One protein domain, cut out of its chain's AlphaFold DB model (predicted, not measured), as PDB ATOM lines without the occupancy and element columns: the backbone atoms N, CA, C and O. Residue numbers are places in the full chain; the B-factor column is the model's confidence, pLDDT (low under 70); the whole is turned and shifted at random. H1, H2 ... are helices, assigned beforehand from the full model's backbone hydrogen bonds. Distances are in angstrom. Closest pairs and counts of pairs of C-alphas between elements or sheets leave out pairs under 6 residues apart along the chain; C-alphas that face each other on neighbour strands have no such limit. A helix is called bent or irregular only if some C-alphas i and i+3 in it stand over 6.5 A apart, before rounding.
ATOM      1  N   GLU A  56      36.739  26.176 -17.798       93.25
ATOM      2  CA  GLU A  56      37.811  26.403 -18.770       93.25
ATOM      3  C   GLU A  56      39.210  26.212 -18.162       93.25
ATOM      4  O   GLU A  56      40.107  25.670 -18.810       93.25
ATOM      5  N   ARG A  57      39.399  26.591 -16.892       91.44
ATOM      6  CA  ARG A  57      40.671  26.392 -16.177       91.44
ATOM      7  C   ARG A  57      40.867  24.939 -15.776       91.44
ATOM      8  O   ARG A  57      41.984  24.439 -15.866       91.44
ATOM      9  N   ALA A  58      39.789  24.271 -15.365       89.81
ATOM     10  CA  ALA A  58      39.803  22.848 -15.040       89.81
ATOM     11  C   ALA A  58      40.258  22.017 -16.244       89.81
ATOM     12  O   ALA A  58      41.153  21.182 -16.136       89.81
ATOM     13  N   PHE A  59      39.686  22.292 -17.417       93.06
ATOM     14  CA  PHE A  59      40.053  21.609 -18.653       93.06
ATOM     15  C   PHE A  59      41.500  21.876 -19.050       93.06
ATOM     16  O   PHE A  59      42.237  20.924 -19.298       93.06
ATOM     17  N   ALA A  60      41.936  23.139 -19.018       93.00
ATOM     18  CA  ALA A  60      43.325  23.493 -19.286       93.00
ATOM     19  C   ALA A  60      44.294  22.729 -18.364       93.00
ATOM     20  O   ALA A  60      45.232  22.100 -18.851       93.00
ATOM     21  N   TYR A  61      44.031  22.712 -17.054       91.19
ATOM     22  CA  TYR A  61      44.848  21.985 -16.080       91.19
ATOM     23  C   TYR A  61      44.893  20.476 -16.363       91.19
ATOM     24  O   TYR A  61      45.971  19.882 -16.413       91.19
ATOM     25  N   ARG A  62      43.734  19.850 -16.601       89.25
ATOM     26  CA  ARG A  62      43.632  18.408 -16.884       89.25
ATOM     27  C   ARG A  62      44.283  18.001 -18.206       89.25
ATOM     28  O   ARG A  62      44.717  16.858 -18.337       89.25
ATOM     29  N   ASP A  63      44.385  18.933 -19.146       94.06
ATOM     30  CA  ASP A  63      45.112  18.774 -20.407       94.06
ATOM     31  C   ASP A  63      46.604  19.152 -20.282       94.06
ATOM     32  O   ASP A  63      47.318  19.269 -21.282       94.06
ATOM     33  N   GLY A  64      47.097  19.345 -19.052       92.44
ATOM     34  CA  GLY A  64      48.503  19.618 -18.750       92.44
ATOM     35  C   GLY A  64      48.960  21.029 -19.123       92.44
ATOM     36  O   GLY A  64      50.149  21.244 -19.358       92.44
ATOM     37  N   LYS A  65      48.035  21.985 -19.237       90.94
ATOM     38  CA  LYS A  65      48.335  23.396 -19.506       90.94
ATOM     39  C   LYS A  65      48.457  24.180 -18.204       90.94
ATOM     40  O   LYS A  65      47.829  23.851 -17.198       90.94
ATOM     41  N   ASP A  66      49.225  25.263 -18.251       86.56
ATOM     42  CA  ASP A  66      49.255  26.238 -17.164       86.56
ATOM     43  C   ASP A  66      47.934  27.026 -17.150       86.56
ATOM     44  O   ASP A  66      47.680  27.877 -18.000       86.56
ATOM     45  N   TYR A  67      47.071  26.712 -16.185       83.69
ATOM     46  CA  TYR A  67      45.746  27.314 -16.025       83.69
ATOM     47  C   TYR A  67      45.790  28.732 -15.422       83.69
ATOM     48  O   TYR A  67      44.747  29.382 -15.285       83.69
ATOM     49  N   THR A  68      46.976  29.208 -15.029       85.81
ATOM     50  CA  THR A  68      47.198  30.593 -14.592       85.81
ATOM     51  C   THR A  68      47.465  31.525 -15.776       85.81
ATOM     52  O   THR A  68      47.172  32.718 -15.691       85.81
ATOM     53  N   GLN A  69      47.927  30.969 -16.902       91.12
ATOM     54  CA  GLN A  69      48.144  31.672 -18.165       91.12
ATOM     55  C   GLN A  69      46.833  31.795 -18.946       91.12
ATOM     56  O   GLN A  69      46.274  30.816 -19.450       91.12
ATOM     57  N   GLN A  70      46.322  33.022 -19.058       90.81
ATOM     58  CA  GLN A  70      45.026  33.283 -19.683       90.81
ATOM     59  C   GLN A  70      44.994  32.843 -21.152       90.81
ATOM     60  O   GLN A  70      43.977  32.347 -21.623       90.81
ATOM     61  N   GLU A  71      46.097  32.984 -21.876       95.38
ATOM     62  CA  GLU A  71      46.261  32.581 -23.270       95.38
ATOM     63  C   GLU A  71      46.078  31.074 -23.494       95.38
ATOM     64  O   GLU A  71      45.587  30.677 -24.550       95.38
ATOM     65  N   LEU A  72      46.409  30.243 -22.499       92.94
ATOM     66  CA  LEU A  72      46.239  28.791 -22.571       92.94
ATOM     67  C   LEU A  72      44.828  28.350 -22.164       92.94
ATOM     68  O   LEU A  72      44.349  27.323 -22.640       92.94
ATOM     69  N   VAL A  73      44.153  29.132 -21.321       93.88
ATOM     70  CA  VAL A  73      42.776  28.880 -20.861       93.88
ATOM     71  C   VAL A  73      41.737  29.397 -21.859       93.88
ATOM     72  O   VAL A  73      40.710  28.760 -22.085       93.88
ATOM     73  N   LYS A  74      42.006  30.541 -22.494       96.25
ATOM     74  CA  LYS A  74      41.071  31.259 -23.370       96.25
ATOM     75  C   LYS A  74      40.459  30.408 -24.494       96.25
ATOM     76  O   LYS A  74      39.279  30.592 -24.773       96.25
ATOM     77  N   PRO A  75      41.175  29.472 -25.141       97.81
ATOM     78  CA  PRO A  75      40.549  28.601 -26.132       97.81
ATOM     79  C   PRO A  75      39.415  27.737 -25.557       97.81
ATOM     80  O   PRO A  75      38.416  27.526 -26.241       97.81
ATOM     81  N   TYR A  76      39.546  27.253 -24.315       96.50
ATOM     82  CA  TYR A  76      38.505  26.457 -23.648       96.50
ATOM     83  C   TYR A  76      37.303  27.332 -23.307       96.50
ATOM     84  O   TYR A  76      36.164  26.915 -23.498       96.50
ATOM     85  N   ASP A  77      37.577  28.556 -22.850       95.69
ATOM     86  CA  ASP A  77      36.568  29.564 -22.540       95.69
ATOM     87  C   ASP A  77      35.684  29.872 -23.756       95.69
ATOM     88  O   ASP A  77      34.465  29.738 -23.700       95.69
ATOM     89  N   ILE A  78      36.320  30.149 -24.901       97.31
ATOM     90  CA  ILE A  78      35.636  30.427 -26.171       97.31
ATOM     91  C   ILE A  78      34.773  29.241 -26.618       97.31
ATOM     92  O   ILE A  78      33.633  29.435 -27.030       97.31
ATOM     93  N   ALA A  79      35.299  28.016 -26.555       96.88
ATOM     94  CA  ALA A  79      34.550  26.834 -26.979       96.88
ATOM     95  C   ALA A  79      33.331  26.573 -26.077       96.88
ATOM     96  O   ALA A  79      32.250  26.239 -26.567       96.88
ATOM     97  N   LEU A  80      33.481  26.764 -24.764       95.75
ATOM     98  CA  LEU A  80      32.379  26.648 -23.811       95.75
ATOM     99  C   LEU A  80      31.332  27.749 -24.007       95.75
ATOM    100  O   LEU A  80      30.144  27.445 -23.948       95.75
ATOM    101  N   ASP A  81      31.740  28.985 -24.303       96.31
ATOM    102  CA  ASP A  81      30.818  30.076 -24.645       96.31
ATOM    103  C   ASP A  81      30.011  29.758 -25.909       96.31
ATOM    104  O   ASP A  81      28.795  29.960 -25.946       96.31
ATOM    105  N   GLN A  82      30.662  29.215 -26.941       96.00
ATOM    106  CA  GLN A  82      29.997  28.803 -28.179       96.00
ATOM    107  C   GLN A  82      28.971  27.696 -27.934       96.00
ATOM    108  O   GLN A  82      27.851  27.770 -28.445       96.00
ATOM    109  N   LEU A  83      29.325  26.690 -27.132       95.12
ATOM    110  CA  LEU A  83      28.393  25.639 -26.731       95.12
ATOM    111  C   LEU A  83      27.245  26.212 -25.896       95.12
ATOM    112  O   LEU A  83      26.091  25.914 -26.173       95.12
ATOM    113  N   GLN A  84      27.520  27.088 -24.933       94.38
ATOM    114  CA  GLN A  84      26.497  27.685 -24.073       94.38
ATOM    115  C   GLN A  84      25.494  28.550 -24.850       94.38
ATOM    116  O   GLN A  84      24.326  28.615 -24.483       94.38
ATOM    117  N   GLN A  85      25.907  29.181 -25.951       94.06
ATOM    118  CA  GLN A  85      24.989  29.893 -26.849       94.06
ATOM    119  C   GLN A  85      24.089  28.947 -27.660       94.06
ATOM    120  O   GLN A  85      23.005  29.338 -28.096       94.06
ATOM    121  N   LYS A  86      24.541  27.710 -27.888       93.69
ATOM    122  CA  LYS A  86      23.849  26.701 -28.702       93.69
ATOM    123  C   LYS A  86      23.030  25.715 -27.870       93.69
ATOM    124  O   LYS A  86      22.096  25.115 -28.397       93.69
ATOM    125  N   CYS A  87      23.346  25.567 -26.592       92.88
ATOM    126  CA  CYS A  87      22.749  24.601 -25.681       92.88
ATOM    127  C   CYS A  87      21.787  25.277 -24.692       92.88
ATOM    128  O   CYS A  87      21.949  26.442 -24.343       92.88
ATOM    129  N   GLN A  88      20.771  24.546 -24.232       92.94
ATOM    130  CA  GLN A  88      19.887  24.992 -23.144       92.94
ATOM    131  C   GLN A  88      20.517  24.758 -21.766       92.94
ATOM    132  O   GLN A  88      20.122  25.384 -20.784       92.94
ATOM    133  N   GLU A  89      21.466  23.831 -21.700       90.31
ATOM    134  CA  GLU A  89      22.203  23.451 -20.507       90.31
ATOM    135  C   GLU A  89      23.160  24.564 -20.052       90.31
ATOM    136  O   GLU A  89      23.714  25.327 -20.847       90.31
ATOM    137  N   SER A  90      23.380  24.650 -18.744       90.25
ATOM    138  CA  SER A  90      24.354  25.568 -18.161       90.25
ATOM    139  C   SER A  90      25.782  25.198 -18.569       90.25
ATOM    140  O   SER A  90      26.096  24.046 -18.870       90.25
ATOM    141  N   ARG A  91      26.701  26.167 -18.485       91.56
ATOM    142  CA  ARG A  91      28.136  25.940 -18.727       91.56
ATOM    143  C   ARG A  91      28.697  24.747 -17.946       91.56
ATOM    144  O   ARG A  91      29.482  23.973 -18.483       91.56
ATOM    145  N   MET A  92      28.277  24.598 -16.689       89.19
ATOM    146  CA  MET A  92      28.700  23.501 -15.816       89.19
ATOM    147  C   MET A  92      28.187  22.146 -16.302       89.19
ATOM    148  O   MET A  92      28.937  21.173 -16.305       89.19
ATOM    149  N   GLU A  93      26.933  22.077 -16.747       89.31
ATOM    150  CA  GLU A  93      26.361  20.853 -17.315       89.31
ATOM    151  C   GLU A  93      27.044  20.482 -18.636       89.31
ATOM    152  O   GLU A  93      27.406  19.323 -18.833       89.31
ATOM    153  N   ILE A  94      27.307  21.467 -19.503       92.81
ATOM    154  CA  ILE A  94      28.073  21.285 -20.744       92.81
ATOM    155  C   ILE A  94      29.473  20.748 -20.442       92.81
ATOM    156  O   ILE A  94      29.897  19.748 -21.022       92.81
ATOM    157  N   ALA A  95      30.183  21.360 -19.495       92.69
ATOM    158  CA  ALA A  95      31.498  20.894 -19.081       92.69
ATOM    159  C   ALA A  95      31.459  19.478 -18.475       92.69
ATOM    160  O   ALA A  95      32.365  18.667 -18.700       92.69
ATOM    161  N   GLY A  96      30.395  19.151 -17.739       90.62
ATOM    162  CA  GLY A  96      30.141  17.805 -17.236       90.62
ATOM    163  C   GLY A  96      29.996  16.780 -18.363       90.62
ATOM    164  O   GLY A  96      30.635  15.728 -18.310       90.62
ATOM    165  N   MET A  97      29.230  17.110 -19.408       93.19
ATOM    166  CA  MET A  97      29.065  16.260 -20.594       93.19
ATOM    167  C   MET A  97      30.399  16.022 -21.307       93.19
ATOM    168  O   MET A  97      30.766  14.874 -21.542       93.19
ATOM    169  N   VAL A  98      31.177  17.077 -21.566       95.00
ATOM    170  CA  VAL A  98      32.504  16.951 -22.198       95.00
ATOM    171  C   VAL A  98      33.451  16.101 -21.347       95.00
ATOM    172  O   VAL A  98      34.110  15.203 -21.863       95.00
ATOM    173  N   SER A  99      33.490  16.322 -20.029       92.44
ATOM    174  CA  SER A  99      34.321  15.514 -19.121       92.44
ATOM    175  C   SER A  99      33.944  14.033 -19.164       92.44
ATOM    176  O   SER A  99      34.812  13.160 -19.081       92.44
ATOM    177  N   ALA A 100      32.647  13.738 -19.277       90.69
ATOM    178  CA  ALA A 100      32.152  12.377 -19.406       90.69
ATOM    179  C   ALA A 100      32.555  11.748 -20.749       90.69
ATOM    180  O   ALA A 100      32.969  10.590 -20.745       90.69
ATOM    181  N   ILE A 101      32.523  12.506 -21.853       93.25
ATOM    182  CA  ILE A 101      33.012  12.054 -23.166       93.25
ATOM    183  C   ILE A 101      34.512  11.727 -23.094       93.25
ATOM    184  O   ILE A 101      34.897  10.601 -23.396       93.25
ATOM    185  N   VAL A 102      35.350  12.637 -22.576       93.94
ATOM    186  CA  VAL A 102      36.800  12.396 -22.403       93.94
ATOM    187  C   VAL A 102      37.059  11.120 -21.600       93.94
ATOM    188  O   VAL A 102      37.939  10.324 -21.929       93.94
ATOM    189  N   LYS A 103      36.308  10.918 -20.510       91.56
ATOM    190  CA  LYS A 103      36.434   9.720 -19.675       91.56
ATOM    191  C   LYS A 103      36.046   8.457 -20.445       91.56
ATOM    192  O   LYS A 103      36.754   7.460 -20.326       91.56
ATOM    193  N   HIS A 104      34.949   8.500 -21.196       90.25
ATOM    194  CA  HIS A 104      34.465   7.388 -22.017       90.25
ATOM    195  C   HIS A 104      35.490   6.993 -23.083       90.25
ATOM    196  O   HIS A 104      35.860   5.826 -23.174       90.25
ATOM    197  N   GLU A 105      36.044   7.965 -23.803       91.56
ATOM    198  CA  GLU A 105      37.069   7.732 -24.825       91.56
ATOM    199  C   GLU A 105      38.359   7.153 -24.241       91.56
ATOM    200  O   GLU A 105      38.881   6.143 -24.720       91.56
ATOM    201  N   LYS A 106      38.834   7.698 -23.116       91.88
ATOM    202  CA  LYS A 106      40.003   7.141 -22.418       91.88
ATOM    203  C   LYS A 106      39.772   5.708 -21.938       91.88
ATOM    204  O   LYS A 106      40.705   4.908 -21.957       91.88
ATOM    205  N   GLN A 107      38.552   5.360 -21.527       91.06
ATOM    206  CA  GLN A 107      38.206   3.991 -21.126       91.06
ATOM    207  C   GLN A 107      38.254   2.997 -22.293       91.06
ATOM    208  O   GLN A 107      38.529   1.821 -22.063       91.06
ATOM    209  N   LYS A 108      38.054   3.463 -23.528       90.56
ATOM    210  CA  LYS A 108      38.222   2.660 -24.749       90.56
ATOM    211  C   LYS A 108      39.677   2.554 -25.211       90.56
ATOM    212  O   LYS A 108      39.970   1.820 -26.148       90.56
ATOM    213  N   GLY A 109      40.596   3.266 -24.557       92.50
ATOM    214  CA  GLY A 109      42.000   3.344 -24.956       92.50
ATOM    215  C   GLY A 109      42.298   4.444 -25.976       92.50
ATOM    216  O   GLY A 109      43.442   4.547 -26.421       92.50
ATOM    217  N   THR A 110      41.319   5.288 -26.320       93.44
ATOM    218  CA  THR A 110      41.537   6.471 -27.158       93.44
ATOM    219  C   THR A 110      42.349   7.506 -26.380       93.44
ATOM    220  O   THR A 110      42.030   7.858 -25.239       93.44
ATOM    221  N   GLN A 111      43.412   8.024 -26.996       92.88
ATOM    222  CA  GLN A 111      44.109   9.195 -26.471       92.88
ATOM    223  C   GLN A 111      43.363  10.448 -26.922       92.88
ATOM    224  O   GLN A 111      43.450  10.822 -28.085       92.88
ATOM    225  N   THR A 112      42.636  11.068 -25.995       95.38
ATOM    226  CA  THR A 112      41.939  12.342 -26.212       95.38
ATOM    227  C   THR A 112      42.152  13.303 -25.041       95.38
ATOM    228  O   THR A 112      42.568  12.900 -23.939       95.38
ATOM    229  N   ASN A 113      41.850  14.576 -25.262       95.75
ATOM    230  CA  ASN A 113      41.888  15.648 -24.275       95.75
ATOM    231  C   ASN A 113      40.600  16.498 -24.297       95.75
ATOM    232  O   ASN A 113      39.740  16.339 -25.161       95.75
ATOM    233  N   HIS A 114      40.418  17.380 -23.313       95.75
ATOM    234  CA  HIS A 114      39.179  18.155 -23.183       95.75
ATOM    235  C   HIS A 114      38.995  19.155 -24.328       95.75
ATOM    236  O   HIS A 114      37.862  19.407 -24.732       95.75
ATOM    237  N   MET A 115      40.077  19.723 -24.870       97.38
ATOM    238  CA  MET A 115      39.998  20.620 -26.030       97.38
ATOM    239  C   MET A 115      39.527  19.898 -27.299       97.38
ATOM    240  O   MET A 115      38.739  20.450 -28.070       97.38
ATOM    241  N   GLU A 116      40.012  18.681 -27.534       97.00
ATOM    242  CA  GLU A 116      39.582  17.829 -28.648       97.00
ATOM    243  C   GLU A 116      38.094  17.496 -28.531       97.00
ATOM    244  O   GLU A 116      37.337  17.772 -29.465       97.00
ATOM    245  N   GLU A 117      37.653  17.033 -27.360       96.31
ATOM    246  CA  GLU A 117      36.244  16.695 -27.142       96.31
ATOM    247  C   GLU A 117      35.319  17.917 -27.131       96.31
ATOM    248  O   GLU A 117      34.184  17.826 -27.591       96.31
ATOM    249  N   LEU A 118      35.784  19.093 -26.692       96.56
ATOM    250  CA  LEU A 118      35.030  20.345 -26.839       96.56
ATOM    251  C   LEU A 118      34.731  20.651 -28.308       96.56
ATOM    252  O   LEU A 118      33.596  20.980 -28.655       96.56
ATOM    253  N   LYS A 119      35.745  20.549 -29.174       96.06
ATOM    254  CA  LYS A 119      35.595  20.804 -30.612       96.06
ATOM    255  C   LYS A 119      34.715  19.754 -31.278       96.06
ATOM    256  O   LYS A 119      33.859  20.115 -32.082       96.06
ATOM    257  N   GLY A 120      34.909  18.482 -30.930       94.31
ATOM    258  CA  GLY A 120      34.072  17.385 -31.411       94.31
ATOM    259  C   GLY A 120      32.611  17.581 -31.012       94.31
ATOM    260  O   GLY A 120      31.723  17.544 -31.862       94.31
ATOM    261  N   PHE A 121      32.359  17.896 -29.741       94.50
ATOM    262  CA  PHE A 121      31.010  18.132 -29.246       94.50
ATOM    263  C   PHE A 121      30.356  19.346 -29.907       94.50
ATOM    264  O   PHE A 121      29.208  19.257 -30.340       94.50
ATOM    265  N   LEU A 122      31.092  20.450 -30.064       94.69
ATOM    266  CA  LEU A 122      30.615  21.627 -30.789       94.69
ATOM    267  C   LEU A 122      30.232  21.281 -32.230       94.69
ATOM    268  O   LEU A 122      29.152  21.663 -32.671       94.69
ATOM    269  N   HIS A 123      31.056  20.509 -32.937       93.31
ATOM    270  CA  HIS A 123      30.757  20.078 -34.300       93.31
ATOM    271  C   HIS A 123      29.475  19.231 -34.386       93.31
ATOM    272  O   HIS A 123      28.652  19.431 -35.283       93.31
ATOM    273  N   VAL A 124      29.267  18.313 -33.438       91.56
ATOM    274  CA  VAL A 124      28.039  17.501 -33.366       91.56
ATOM    275  C   VAL A 124      26.819  18.373 -33.068       91.56
ATOM    276  O   VAL A 124      25.774  18.191 -33.686       91.56
ATOM    277  N   VAL A 125      26.935  19.347 -32.165       91.75
ATOM    278  CA  VAL A 125      25.849  20.298 -31.877       91.75
ATOM    279  C   VAL A 125      25.524  21.144 -33.112       91.75
ATOM    280  O   VAL A 125      24.358  21.304 -33.456       91.75
ATOM    281  N   GLU A 126      26.534  21.645 -33.823       90.12
ATOM    282  CA  GLU A 126      26.343  22.471 -35.020       90.12
ATOM    283  C   GLU A 126      25.726  21.723 -36.200       90.12
ATOM    284  O   GLU A 126      24.971  22.316 -36.966       90.12
ATOM    285  N   SER A 127      26.041  20.438 -36.349       87.00
ATOM    286  CA  SER A 127      25.498  19.594 -37.419       87.00
ATOM    287  C   SER A 127      24.166  18.935 -37.055       87.00
ATOM    288  O   SER A 127      23.386  18.607 -37.945       87.00
ATOM    289  N   GLY A 128      23.902  18.729 -35.763       81.38
ATOM    290  CA  GLY A 128      22.740  17.995 -35.269       81.38
ATOM    291  C   GLY A 128      21.484  18.837 -35.052       81.38
ATOM    292  O   GLY A 128      20.405  18.265 -34.888       81.38
ATOM    293  N   PHE A 129      21.592  20.170 -35.039       82.69
ATOM    294  CA  PHE A 129      20.469  21.050 -34.715       82.69
ATOM    295  C   PHE A 129      20.304  22.213 -35.701       82.69
ATOM    296  O   PHE A 129      21.144  23.104 -35.799       82.69
ATOM    297  N   ASP A 130      19.132  22.282 -36.338       76.00
ATOM    298  CA  ASP A 130      18.757  23.399 -37.221       76.00
ATOM    299  C   ASP A 130      18.360  24.674 -36.450       76.00
ATOM    300  O   ASP A 130      18.280  25.766 -37.018       76.00
ATOM    301  N   ARG A 131      18.049  24.555 -35.151       78.31
ATOM    302  CA  ARG A 131      17.582  25.660 -34.297       78.31
ATOM    303  C   ARG A 131      18.270  25.634 -32.939       78.31
ATOM    304  O   ARG A 131      18.313  24.596 -32.290       78.31
ATOM    305  N   HIS A 132      18.714  26.807 -32.492       80.62
ATOM    306  CA  HIS A 132      19.415  27.013 -31.227       80.62
ATOM    307  C   HIS A 132      18.670  28.041 -30.346       80.62
ATOM    308  O   HIS A 132      18.078  28.972 -30.902       80.62
ATOM    309  N   PRO A 133      18.698  27.916 -29.003       81.12
ATOM    310  CA  PRO A 133      19.382  26.870 -28.239       81.12
ATOM    311  C   PRO A 133      18.619  25.530 -28.220       81.12
ATOM    312  O   PRO A 133      17.403  25.489 -27.998       81.12
ATOM    313  N   ALA A 134      19.340  24.428 -28.425       86.44
ATOM    314  CA  ALA A 134      18.831  23.056 -28.409       86.44
ATOM    315  C   ALA A 134      19.214  22.324 -27.112       86.44
ATOM    316  O   ALA A 134      20.055  22.788 -26.348       86.44
ATOM    317  N   LYS A 135      18.601  21.165 -26.849       89.31
ATOM    318  CA  LYS A 135      19.002  20.300 -25.727       89.31
ATOM    319  C   LYS A 135      20.221  19.475 -26.124       89.31
ATOM    320  O   LYS A 135      20.080  18.423 -26.754       89.31
ATOM    321  N   CYS A 136      21.408  19.933 -25.747       89.88
ATOM    322  CA  CYS A 136      22.667  19.281 -26.091       89.88
ATOM    323  C   CYS A 136      22.857  17.928 -25.399       89.88
ATOM    324  O   CYS A 136      23.680  17.130 -25.850       89.88
ATOM    325  N   LEU A 137      22.034  17.599 -24.395       87.88
ATOM    326  CA  LEU A 137      21.951  16.242 -23.858       87.88
ATOM    327  C   LEU A 137      21.700  15.189 -24.954       87.88
ATOM    328  O   LEU A 137      22.246  14.094 -24.872       87.88
ATOM    329  N   GLN A 138      20.922  15.512 -25.995       84.38
ATOM    330  CA  GLN A 138      20.664  14.583 -27.103       84.38
ATOM    331  C   GLN A 138      21.931  14.305 -27.922       84.38
ATOM    332  O   GLN A 138      22.249  13.146 -28.193       84.38
ATOM    333  N   ALA A 139      22.692  15.355 -28.249       85.56
ATOM    334  CA  ALA A 139      23.984  15.229 -28.919       85.56
ATOM    335  C   ALA A 139      24.974  14.417 -28.069       85.56
ATOM    336  O   ALA A 139      25.624  13.506 -28.578       85.56
ATOM    337  N   TYR A 140      25.024  14.670 -26.758       88.81
ATOM    338  CA  TYR A 140      25.847  13.898 -25.826       88.81
ATOM    339  C   TYR A 140      25.463  12.413 -25.826       88.81
ATOM    340  O   TYR A 140      26.331  11.545 -25.942       88.81
ATOM    341  N   THR A 141      24.165  12.099 -25.740       86.00
ATOM    342  CA  THR A 141      23.714  10.704 -25.779       86.00
ATOM    343  C   THR A 141      24.066  10.032 -27.096       86.00
ATOM    344  O   THR A 141      24.483   8.880 -27.064       86.00
ATOM    345  N   ALA A 142      23.973  10.740 -28.226       83.38
ATOM    346  CA  ALA A 142      24.364  10.202 -29.522       83.38
ATOM    347  C   ALA A 142      25.857   9.846 -29.554       83.38
ATOM    348  O   ALA A 142      26.190   8.737 -29.947       83.38
ATOM    349  N   ILE A 143      26.741  10.717 -29.057       84.62
ATOM    350  CA  ILE A 143      28.192  10.455 -28.996       84.62
ATOM    351  C   ILE A 143      28.501   9.237 -28.117       84.62
ATOM    352  O   ILE A 143      29.233   8.337 -28.515       84.62
ATOM    353  N   VAL A 144      27.915   9.168 -26.920       82.38
ATOM    354  CA  VAL A 144      28.214   8.077 -25.978       82.38
ATOM    355  C   VAL A 144      27.587   6.744 -26.412       82.38
ATOM    356  O   VAL A 144      28.144   5.686 -26.112       82.38
ATOM    357  N   GLN A 145      26.437   6.770 -27.100       75.88
ATOM    358  CA  GLN A 145      25.688   5.572 -27.506       75.88
ATOM    359  C   GLN A 145      25.984   5.080 -28.926       75.88
ATOM    360  O   GLN A 145      25.741   3.903 -29.176       75.88
ATOM    361  N   ALA A 146      26.508   5.911 -29.833       63.56
ATOM    362  CA  ALA A 146      26.824   5.516 -31.214       63.56
ATOM    363  C   ALA A 146      27.922   4.441 -31.324       63.56
ATOM    364  O   ALA A 146      28.189   3.947 -32.415       63.56
ATOM    365  N   GLU A 147      28.542   4.065 -30.205       54.03
ATOM    366  CA  GLU A 147      29.696   3.164 -30.156       54.03
ATOM    367  C   GLU A 147      29.464   1.921 -29.276       54.03
ATOM    368  O   GLU A 147      30.415   1.318 -28.775       54.03
ATOM    369  N   LYS A 148      28.192   1.551 -29.065       47.19
ATOM    370  CA  LYS A 148      27.788   0.214 -28.601       47.19
ATOM    371  C   LYS A 148      27.405  -0.666 -29.781       47.19
ATOM    372  O   LYS A 148      27.745  -1.866 -29.714       47.19
TER     373      LYS A 148
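What this domain is: This is residues 56 to 148 of the 148 residues of an uncharacterized protein of Leptolyngbya boryana NIES-2135 (UniProt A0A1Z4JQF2). What shape do these atoms make? Two pairs of side-by-side helices are set crosswise, H2 with H4 and H3 with H5, and H4 touches each of the other four helices. The short H1 packs on H2 and, farther along the chain, on residues 114 to 115 of H4. What is it made of, and how large is it? The printed part has 93 residues with five named helices, H1 to H5 in that order, and no named strand; its class is all helix. It is compact, with a radius of gyration of the C-alphas of 12.9 A and spans of 36 by 31 by 18 A.

Where its parts are: Where does the first helix lie? H1, residues 56 to 62, begins at C-alpha 56 (37.811, 26.403, -18.770) and is 10.1 A long. Which helices follow? H2, residues 70 to 86, is 23.9 A long and only just irregular, with C-alphas 72 and 75 6.7 A apart. H3, residues 91 to 107, is 24.3 A long. H4, residues 114 to 128, is 20.4 A long and begins at C-alpha 114 (39.179, 18.155, -23.183). Where does the last one end? H5, residues 136 to 145, is 14.1 A long and ends at C-alpha 145 (25.688, 5.572, -27.506).

How they stand to each other: What does the hub H4 touch? It touches H2 at a shallow tilt of 23 degrees, the same way, the closest C-alphas being those of Leu 83 and Leu 122 at 6.1 A. With residues 98 to 102 alone H3 touches H4, closest at Val 98 and Glu 117, C-alphas 6.2 A apart; they stand about perpendicular, but only just, at 71 degrees. H4 also touches H5, closest at the C-alphas of Val 125 and Ala 139, 6.2 A apart. How do H3 and H5 stand? They touch at a shallow tilt of 7 degrees, the same way, closest at the C-alphas of Met 97 and Tyr 140, 6.6 A apart. Where is H1? It touches H2 at a steep tilt of 59 degrees, opposite ways, closest at the C-alphas of Glu 56 and Tyr 76, 4.9 A apart; it is apart from H5. Are the helix backbones complete? In H1, H3, H4 and H5 every O i to N i+4 pair is within hydrogen-bond range; in H2 11 of 13 are.

The domain as a whole: How far does it reach? The two C-alphas farthest apart, those of Gln 69 and Lys 148, are 38.9 A apart. Is it continuous? The printed part has no cut, and no link is long; the link from H2 to H3 is tight. How confident is the model? The mean pLDDT of the printed part is 89.9, and residues 146 to 148 are under 70.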